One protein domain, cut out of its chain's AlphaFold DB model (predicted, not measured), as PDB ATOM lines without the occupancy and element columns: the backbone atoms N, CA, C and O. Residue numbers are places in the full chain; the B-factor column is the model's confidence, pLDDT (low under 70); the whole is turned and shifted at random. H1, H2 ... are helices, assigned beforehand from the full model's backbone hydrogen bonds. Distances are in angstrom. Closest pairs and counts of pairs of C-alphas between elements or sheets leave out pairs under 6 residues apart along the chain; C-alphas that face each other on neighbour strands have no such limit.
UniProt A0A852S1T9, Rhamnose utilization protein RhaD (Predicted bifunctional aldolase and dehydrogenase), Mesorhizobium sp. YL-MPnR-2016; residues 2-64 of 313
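AT A GLANCE: This is residues 2 to 64 of the 313 residues of the protein "Rhamnose utilization protein RhaD (Predicted bifunctional aldolase and dehydrogenase)" of Mesorhizobium sp. YL-MPnR-2016 (UniProt A0A852S1T9). The printed part has little regular structure: the unnamed stretch of residues 2 to 21 folds back on itself at one end, and three short helices, H1, H2 and H3 in chain order, cluster at the other. Between H2 and H3, residues 38 to 57 make a wide loop. Of 63 residues, 19 are in named elements, class all helix, with no named strand. The whole is compact, with a radius of gyration of the C-alphas of 11.7 A, yet elongated, spanning 37 by 23 by 17 A.

HOW THE PARTS SIT: H1, residues 22 to 30, touches H2, residues 34 to 37; their closest C-alphas, of Leu 29 and Ala 36, are 5.6 A apart. H1 touches H3, residues 58 to 63, about perpendicular at 80 degrees; their closest C-alphas, of Arg 22 and Ala 62, are 5.3 A apart. H2 and H3 are close but not clearly touching; their closest C-alphas, of Ala 36 and Thr 59, are 6.5 A apart. In H1 and H3 every O i to N i+4 pair is within hydrogen-bond range; H2 is too short for one.

IN THESE COORDINATES: H1 measures 12.3 A from C-alpha 22 at (224.539, 104.188, 144.732), H2 5.7 A, and H3 9.0 A to C-alpha 63 at (218.441, 104.279, 150.412).

THE WHOLE: The C-alphas farthest apart, of Asp 13 and Ala 31, are 37.6 A apart. The H1 to H2 link is tight, the H2 to H3 link long. The printed part has no cut, and no printed residue is under 70 in pLDDT.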
ATOM      1  N   LYS A   2     216.081 100.912 136.922       94.06
ATOM      2  CA  LYS A   2     215.197 100.977 135.746       94.06
ATOM      3  C   LYS A   2     215.156 102.401 135.173       94.06
ATOM      4  O   LYS A   2     215.092 103.373 135.928       94.06
ATOM      5  N   ALA A   3     215.193 102.523 133.851       91.75
ATOM      6  CA  ALA A   3     215.141 103.790 133.136       91.75
ATOM      7  C   ALA A   3     213.732 104.407 133.180       91.75
ATOM      8  O   ALA A   3     212.716 103.714 133.053       91.75
ATOM      9  N   SER A   4     213.655 105.727 133.319       88.62
ATOM     10  CA  SER A   4     212.391 106.459 133.226       88.62
ATOM     11  C   SER A   4     211.758 106.295 131.836       88.62
ATOM     12  O   SER A   4     212.464 106.150 130.842       88.62
ATOM     13  N   GLY A   5     210.425 106.269 131.767       85.62
ATOM     14  CA  GLY A   5     209.673 106.154 130.507       85.62
ATOM     15  C   GLY A   5     209.700 104.783 129.811       85.62
ATOM     16  O   GLY A   5     208.987 104.593 128.832       85.62
ATOM     17  N   THR A   6     210.472 103.812 130.306       90.12
ATOM     18  CA  THR A   6     210.490 102.438 129.763       90.12
ATOM     19  C   THR A   6     209.465 101.532 130.454       90.12
ATOM     20  O   THR A   6     209.068 101.789 131.594       90.12
ATOM     21  N   TRP A   7     209.044 100.454 129.793       91.38
ATOM     22  CA  TRP A   7     208.159  99.440 130.372       91.38
ATOM     23  C   TRP A   7     208.977  98.267 130.907       91.38
ATOM     24  O   TRP A   7     209.807  97.723 130.184       91.38
ATOM     25  N   LEU A   8     208.711  97.832 132.146       92.19
ATOM     26  CA  LEU A   8     209.340  96.623 132.703       92.19
ATOM     27  C   LEU A   8     209.014  95.371 131.876       92.19
ATOM     28  O   LEU A   8     209.843  94.474 131.787       92.19
ATOM     29  N   ALA A   9     207.842  95.328 131.233       92.69
ATOM     30  CA  ALA A   9     207.453  94.240 130.336       92.69
ATOM     31  C   ALA A   9     208.408  94.074 129.139       92.69
ATOM     32  O   ALA A   9     208.573  92.963 128.651       92.69
ATOM     33  N   ASN A  10     209.092  95.147 128.729       92.12
ATOM     34  CA  ASN A  10     210.000  95.150 127.580       92.12
ATOM     35  C   ASN A  10     211.459  94.894 127.997       92.12
ATOM     36  O   ASN A  10     212.374  95.103 127.203       92.12
ATOM     37  N   ALA A  11     211.708  94.479 129.245       91.00
ATOM     38  CA  ALA A  11     213.061  94.283 129.772       91.00
ATOM     39  C   ALA A  11     213.877  93.229 129.006       91.00
ATOM     40  O   ALA A  11     215.104  93.239 129.085       91.00
ATOM     41  N   LEU A  12     213.205  92.311 128.304       92.44
ATOM     42  CA  LEU A  12     213.840  91.286 127.474       92.44
ATOM     43  C   LEU A  12     214.052  91.741 126.021       92.44
ATOM     44  O   LEU A  12     214.877  91.154 125.328       92.44
ATOM     45  N   ASP A  13     213.352  92.789 125.583       91.75
ATOM     46  CA  ASP A  13     213.380  93.274 124.197       91.75
ATOM     47  C   ASP A  13     214.423  94.380 123.978       91.75
ATOM     48  O   ASP A  13     214.772  94.709 122.844       91.75
ATOM     49  N   GLY A  14     214.935  94.979 125.055       87.62
ATOM     50  CA  GLY A  14     215.945  96.025 124.978       87.62
ATOM     51  C   GLY A  14     216.511  96.419 126.337       87.62
ATOM     52  O   GLY A  14     215.981  96.062 127.389       87.62
ATOM     53  N   ASN A  15     217.603  97.188 126.319       89.44
ATOM     54  CA  ASN A  15     218.185  97.705 127.552       89.44
ATOM     55  C   ASN A  15     217.259  98.765 128.165       89.44
ATOM     56  O   ASN A  15     217.010  99.812 127.571       89.44
ATOM     57  N   ILE A  16     216.779  98.493 129.375       92.38
ATOM     58  CA  ILE A  16     215.974  99.419 130.178       92.38
ATOM     59  C   ILE A  16     216.677  99.805 131.484       92.38
ATOM     60  O   ILE A  16     216.040 100.335 132.395       92.38
ATOM     61  N   MET A  17     217.964  99.491 131.619       93.06
ATOM     62  CA  MET A  17     218.718  99.647 132.856       93.06
ATOM     63  C   MET A  17     219.764 100.750 132.717       93.06
ATOM     64  O   MET A  17     220.445 100.859 131.709       93.06
ATOM     65  N   VAL A  18     219.901 101.552 133.769       94.19
ATOM     66  CA  VAL A  18     220.909 102.607 133.903       94.19
ATOM     67  C   VAL A  18     221.785 102.289 135.119       94.19
ATOM     68  O   VAL A  18     221.236 102.102 136.220       94.19
ATOM     69  N   PRO A  19     223.117 102.187 134.965       95.38
ATOM     70  CA  PRO A  19     224.027 102.051 136.093       95.38
ATOM     71  C   PRO A  19     224.156 103.396 136.821       95.38
ATOM     72  O   PRO A  19     224.321 104.449 136.210       95.38
ATOM     73  N   VAL A  20     224.056 103.362 138.148       95.88
ATOM     74  CA  VAL A  20     224.052 104.556 139.006       95.88
ATOM     75  C   VAL A  20     225.009 104.331 140.170       95.88
ATOM     76  O   VAL A  20     225.040 103.238 140.741       95.88
ATOM     77  N   ASP A  21     225.780 105.356 140.527       96.88
ATOM     78  CA  ASP A  21     226.587 105.381 141.741       96.88
ATOM     79  C   ASP A  21     225.678 105.470 142.968       96.88
ATOM     80  O   ASP A  21     225.241 106.543 143.387       96.88
ATOM     81  N   ARG A  22     225.375 104.303 143.538       96.62
ATOM     82  CA  ARG A  22     224.539 104.188 144.732       96.62
ATOM     83  C   ARG A  22     225.140 104.926 145.930       96.62
ATOM     84  O   ARG A  22     224.371 105.496 146.696       96.62
ATOM     85  N   VAL A  23     226.461 104.870 146.125       97.00
ATOM     86  CA  VAL A  23     227.097 105.442 147.325       97.00
ATOM     87  C   VAL A  23     227.009 106.959 147.266       97.00
ATOM     88  O   VAL A  23     226.429 107.555 148.171       97.00
ATOM     89  N   GLY A  24     227.452 107.562 146.159       97.88
ATOM     90  CA  GLY A  24     227.343 109.007 145.965       97.88
ATOM     91  C   GLY A  24     225.893 109.502 146.006       97.88
ATOM     92  O   GLY A  24     225.612 110.544 146.596       97.88
ATOM     93  N   LEU A  25     224.943 108.742 145.446       97.75
ATOM     94  CA  LEU A  25     223.522 109.102 145.496       97.75
ATOM     95  C   LEU A  25     222.951 109.059 146.923       97.75
ATOM     96  O   LEU A  25     222.161 109.928 147.291       97.75
ATOM     97  N   LEU A  26     223.345 108.072 147.732       98.06
ATOM     98  CA  LEU A  26     222.925 107.974 149.131       98.06
ATOM     99  C   LEU A  26     223.517 109.103 149.985       98.06
ATOM    100  O   LEU A  26     222.812 109.691 150.804       98.06
ATOM    101  N   GLU A  27     224.789 109.441 149.779       98.12
ATOM    102  CA  GLU A  27     225.429 110.585 150.440       98.12
ATOM    103  C   GLU A  27     224.720 111.898 150.087       98.12
ATOM    104  O   GLU A  27     224.408 112.692 150.974       98.12
ATOM    105  N   ALA A  28     224.383 112.091 148.811       97.81
ATOM    106  CA  ALA A  28     223.634 113.251 148.341       97.81
ATOM    107  C   ALA A  28     222.226 113.333 148.954       97.81
ATOM    108  O   ALA A  28     221.819 114.403 149.408       97.81
ATOM    109  N   LEU A  29     221.504 112.207 149.040       97.38
ATOM    110  CA  LEU A  29     220.208 112.134 149.725       97.38
ATOM    111  C   LEU A  29     220.321 112.603 151.184       97.38
ATOM    112  O   LEU A  29     219.530 113.438 151.629       97.38
ATOM    113  N   ARG A  30     221.317 112.091 151.917       97.38
ATOM    114  CA  ARG A  30     221.542 112.408 153.339       97.38
ATOM    115  C   ARG A  30     222.015 113.841 153.567       97.38
ATOM    116  O   ARG A  30     221.703 114.423 154.600       97.38
ATOM    117  N   ALA A  31     222.727 114.415 152.602       97.12
ATOM    118  CA  ALA A  31     223.150 115.810 152.624       97.12
ATOM    119  C   ALA A  31     222.041 116.801 152.213       97.12
ATOM    120  O   ALA A  31     222.264 118.009 152.272       97.12
ATOM    121  N   GLY A  32     220.862 116.322 151.790       93.94
ATOM    122  CA  GLY A  32     219.779 117.179 151.297       93.94
ATOM    123  C   GLY A  32     220.062 117.800 149.925       93.94
ATOM    124  O   GLY A  32     219.542 118.867 149.610       93.94
ATOM    125  N   ASP A  33     220.897 117.157 149.111       94.00
ATOM    126  CA  ASP A  33     221.282 117.640 147.788       94.00
ATOM    127  C   ASP A  33     220.169 117.401 146.752       94.00
ATOM    128  O   ASP A  33     219.774 116.264 146.480       94.00
ATOM    129  N   GLU A  34     219.698 118.470 146.104       90.25
ATOM    130  CA  GLU A  34     218.639 118.418 145.087       90.25
ATOM    131  C   GLU A  34     218.978 117.520 143.887       90.25
ATOM    132  O   GLU A  34     218.077 117.000 143.213       90.25
ATOM    133  N   ARG A  35     220.268 117.280 143.609       92.12
ATOM    134  CA  ARG A  35     220.702 116.370 142.536       92.12
ATOM    135  C   ARG A  35     220.197 114.945 142.757       92.12
ATOM    136  O   ARG A  35     220.014 114.212 141.776       92.12
ATOM    137  N   ALA A  36     219.943 114.554 144.006       93.56
ATOM    138  CA  ALA A  36     219.418 113.239 144.336       93.56
ATOM    139  C   ALA A  36     217.966 113.038 143.855       93.56
ATOM    140  O   ALA A  36     217.565 111.902 143.655       93.56
ATOM    141  N   GLU A  37     217.177 114.080 143.571       90.00
ATOM    142  CA  GLU A  37     215.770 113.923 143.147       90.00
ATOM    143  C   GLU A  37     215.633 113.263 141.760       90.00
ATOM    144  O   GLU A  37     214.694 112.512 141.511       90.00
ATOM    145  N   LYS A  38     216.566 113.526 140.834       87.56
ATOM    146  CA  LYS A  38     216.547 112.924 139.483       87.56
ATOM    147  C   LYS A  38     217.572 111.812 139.294       87.56
ATOM    148  O   LYS A  38     217.547 111.159 138.256       87.56
ATOM    149  N   ALA A  39     218.520 111.664 140.218       91.88
ATOM    150  CA  ALA A  39     219.660 110.749 140.140       91.88
ATOM    151  C   ALA A  39     220.550 110.868 138.872       91.88
ATOM    152  O   ALA A  39     221.518 110.128 138.727       91.88
ATOM    153  N   THR A  40     220.285 111.811 137.958       92.25
ATOM    154  CA  THR A  40     220.999 111.942 136.674       92.25
ATOM    155  C   THR A  40     222.469 112.312 136.843       92.25
ATOM    156  O   THR A  40     223.290 111.917 136.026       92.25
ATOM    157  N   ALA A  41     222.810 113.050 137.904       93.88
ATOM    158  CA  ALA A  41     224.193 113.411 138.221       93.88
ATOM    159  C   ALA A  41     225.039 112.216 138.704       93.88
ATOM    160  O   ALA A  41     226.254 112.338 138.798       93.88
ATOM    161  N   PHE A  42     224.400 111.079 138.995       95.62
ATOM    162  CA  PHE A  42     225.032 109.883 139.553       95.62
ATOM    163  C   PHE A  42     225.081 108.730 138.542       95.62
ATOM    164  O   PHE A  42     225.369 107.597 138.912       95.62
ATOM    165  N   ILE A  43     224.781 108.985 137.264       94.94
ATOM    166  CA  ILE A  43     224.891 107.972 136.208       94.94
ATOM    167  C   ILE A  43     226.361 107.586 136.019       94.94
ATOM    168  O   ILE A  43     227.239 108.443 135.901       94.94
ATOM    169  N   ARG A  44     226.624 106.281 135.946       94.12
ATOM    170  CA  ARG A  44     227.952 105.719 135.675       94.12
ATOM    171  C   ARG A  44     228.169 105.555 134.173       94.12
ATOM    172  O   ARG A  44     228.089 104.450 133.640       94.12
ATOM    173  N   ASN A  45     228.437 106.676 133.500       89.69
ATOM    174  CA  ASN A  45     228.683 106.722 132.049       89.69
ATOM    175  C   ASN A  45     229.907 105.898 131.612       89.69
ATOM    176  O   ASN A  45     230.023 105.526 130.451       89.69
ATOM    177  N   ASP A  46     230.823 105.621 132.540       90.56
ATOM    178  CA  ASP A  46     231.967 104.734 132.335       90.56
ATOM    179  C   ASP A  46     231.567 103.253 132.207       90.56
ATOM    180  O   ASP A  46     232.319 102.472 131.630       90.56
ATOM    181  N   LEU A  47     230.394 102.867 132.726       87.50
ATOM    182  CA  LEU A  47     229.850 101.509 132.620       87.50
ATOM    183  C   LEU A  47     228.868 101.366 131.455       87.50
ATOM    184  O   LEU A  47     228.858 100.336 130.786       87.50
ATOM    185  N   ASP A  48     228.035 102.381 131.228       81.69
ATOM    186  CA  ASP A  48     227.114 102.443 130.095       81.69
ATOM    187  C   ASP A  48     226.942 103.911 129.669       81.69
ATOM    188  O   ASP A  48     226.324 104.685 130.406       81.69
ATOM    189  N   PRO A  49     227.475 104.323 128.504       73.31
ATOM    190  CA  PRO A  49     227.341 105.689 128.002       73.31
ATOM    191  C   PRO A  49     225.942 105.983 127.425       73.31
ATOM    192  O   PRO A  49     225.744 107.023 126.793       73.31
ATOM    193  N   GLY A  50     224.981 105.063 127.573       70.88
ATOM    194  CA  GLY A  50     223.630 105.182 127.041       70.88
ATOM    195  C   GLY A  50     222.903 106.470 127.444       70.88
ATOM    196  O   GLY A  50     223.055 107.006 128.537       70.88
ATOM    197  N   ALA A  51     222.027 106.951 126.556       81.00
ATOM    198  CA  ALA A  51     221.260 108.188 126.746       81.00
ATOM    199  C   ALA A  51     220.076 108.062 127.732       81.00
ATOM    200  O   ALA A  51     219.301 109.008 127.910       81.00
ATOM    201  N   LEU A  52     219.887 106.885 128.338       88.38
ATOM    202  CA  LEU A  52     218.757 106.614 129.218       88.38
ATOM    203  C   LEU A  52     218.913 107.342 130.552       88.38
ATOM    204  O   LEU A  52     219.986 107.408 131.145       88.38
ATOM    205  N   ARG A  53     217.797 107.866 131.056       90.19
ATOM    206  CA  ARG A  53     217.741 108.524 132.364       90.19
ATOM    207  C   ARG A  53     217.183 107.558 133.405       90.19
ATOM    208  O   ARG A  53     216.220 106.854 133.095       90.19
ATOM    209  N   PRO A  54     217.728 107.525 134.630       91.25
ATOM    210  CA  PRO A  54     217.184 106.702 135.703       91.25
ATOM    211  C   PRO A  54     215.757 107.142 136.072       91.25
ATOM    212  O   PRO A  54     215.368 108.291 135.847       91.25
ATOM    213  N   SER A  55     214.959 106.222 136.625       90.44
ATOM    214  CA  SER A  55     213.656 106.548 137.223       90.44
ATOM    215  C   SER A  55     213.809 107.616 138.311       90.44
ATOM    216  O   SER A  55     214.807 107.604 139.035       90.44
ATOM    217  N   ILE A  56     212.799 108.474 138.488       86.56
ATOM    218  CA  ILE A  56     212.732 109.432 139.611       86.56
ATOM    219  C   ILE A  56     212.758 108.725 140.974       86.56
ATOM    220  O   ILE A  56     213.190 109.280 141.975       86.56
ATOM    221  N   GLU A  57     212.358 107.459 140.994       91.44
ATOM    222  CA  GLU A  57     212.338 106.626 142.191       91.44
ATOM    223  C   GLU A  57     213.680 105.948 142.466       91.44
ATOM    224  O   GLU A  57     213.840 105.262 143.462       91.44
ATOM    225  N   THR A  58     214.701 106.156 141.636       95.62
ATOM    226  CA  THR A  58     216.025 105.537 141.827       95.62
ATOM    227  C   THR A  58     216.613 105.787 143.217       95.62
ATOM    228  O   THR A  58     217.271 104.918 143.787       95.62
ATOM    229  N   THR A  59     216.336 106.948 143.796       96.19
ATOM    230  CA  THR A  59     216.854 107.353 145.106       96.19
ATOM    231  C   THR A  59     216.252 106.539 146.247       96.19
ATOM    232  O   THR A  59     216.960 106.235 147.204       96.19
ATOM    233  N   LEU A  60     215.004 106.068 146.110       96.06
ATOM    234  CA  LEU A  60     214.409 105.146 147.083       96.06
ATOM    235  C   LEU A  60     215.126 103.792 147.083       96.06
ATOM    236  O   LEU A  60     215.318 103.189 148.135       96.06
ATOM    237  N   HIS A  61     215.582 103.331 145.913       97.75
ATOM    238  CA  HIS A  61     216.373 102.106 145.816       97.75
ATOM    239  C   HIS A  61     217.775 102.288 146.412       97.75
ATOM    240  O   HIS A  61     218.306 101.359 147.010       97.75
ATOM    241  N   ALA A  62     218.383 103.468 146.257       97.38
ATOM    242  CA  ALA A  62     219.711 103.744 146.806       97.38
ATOM    243  C   ALA A  62     219.732 103.790 148.344       97.38
ATOM    244  O   ALA A  62     220.727 103.373 148.942       97.38
ATOM    245  N   ALA A  63     218.631 104.239 148.960       97.69
ATOM    246  CA  ALA A  63     218.441 104.279 150.412       97.69
ATOM    247  C   ALA A  63     218.497 102.891 151.072       97.69
ATOM    248  O   ALA A  63     218.913 102.757 152.220       97.69
ATOM    249  N   LEU A  64     218.116 101.839 150.348       98.25
ATOM    250  CA  LEU A  64     218.054 100.491 150.894       98.25
ATOM    251  C   LEU A  64     219.392  99.745 150.724       98.25
ATOM    252  O   LEU A  64     220.046  99.838 149.679       98.25
TER     253      LEU A  64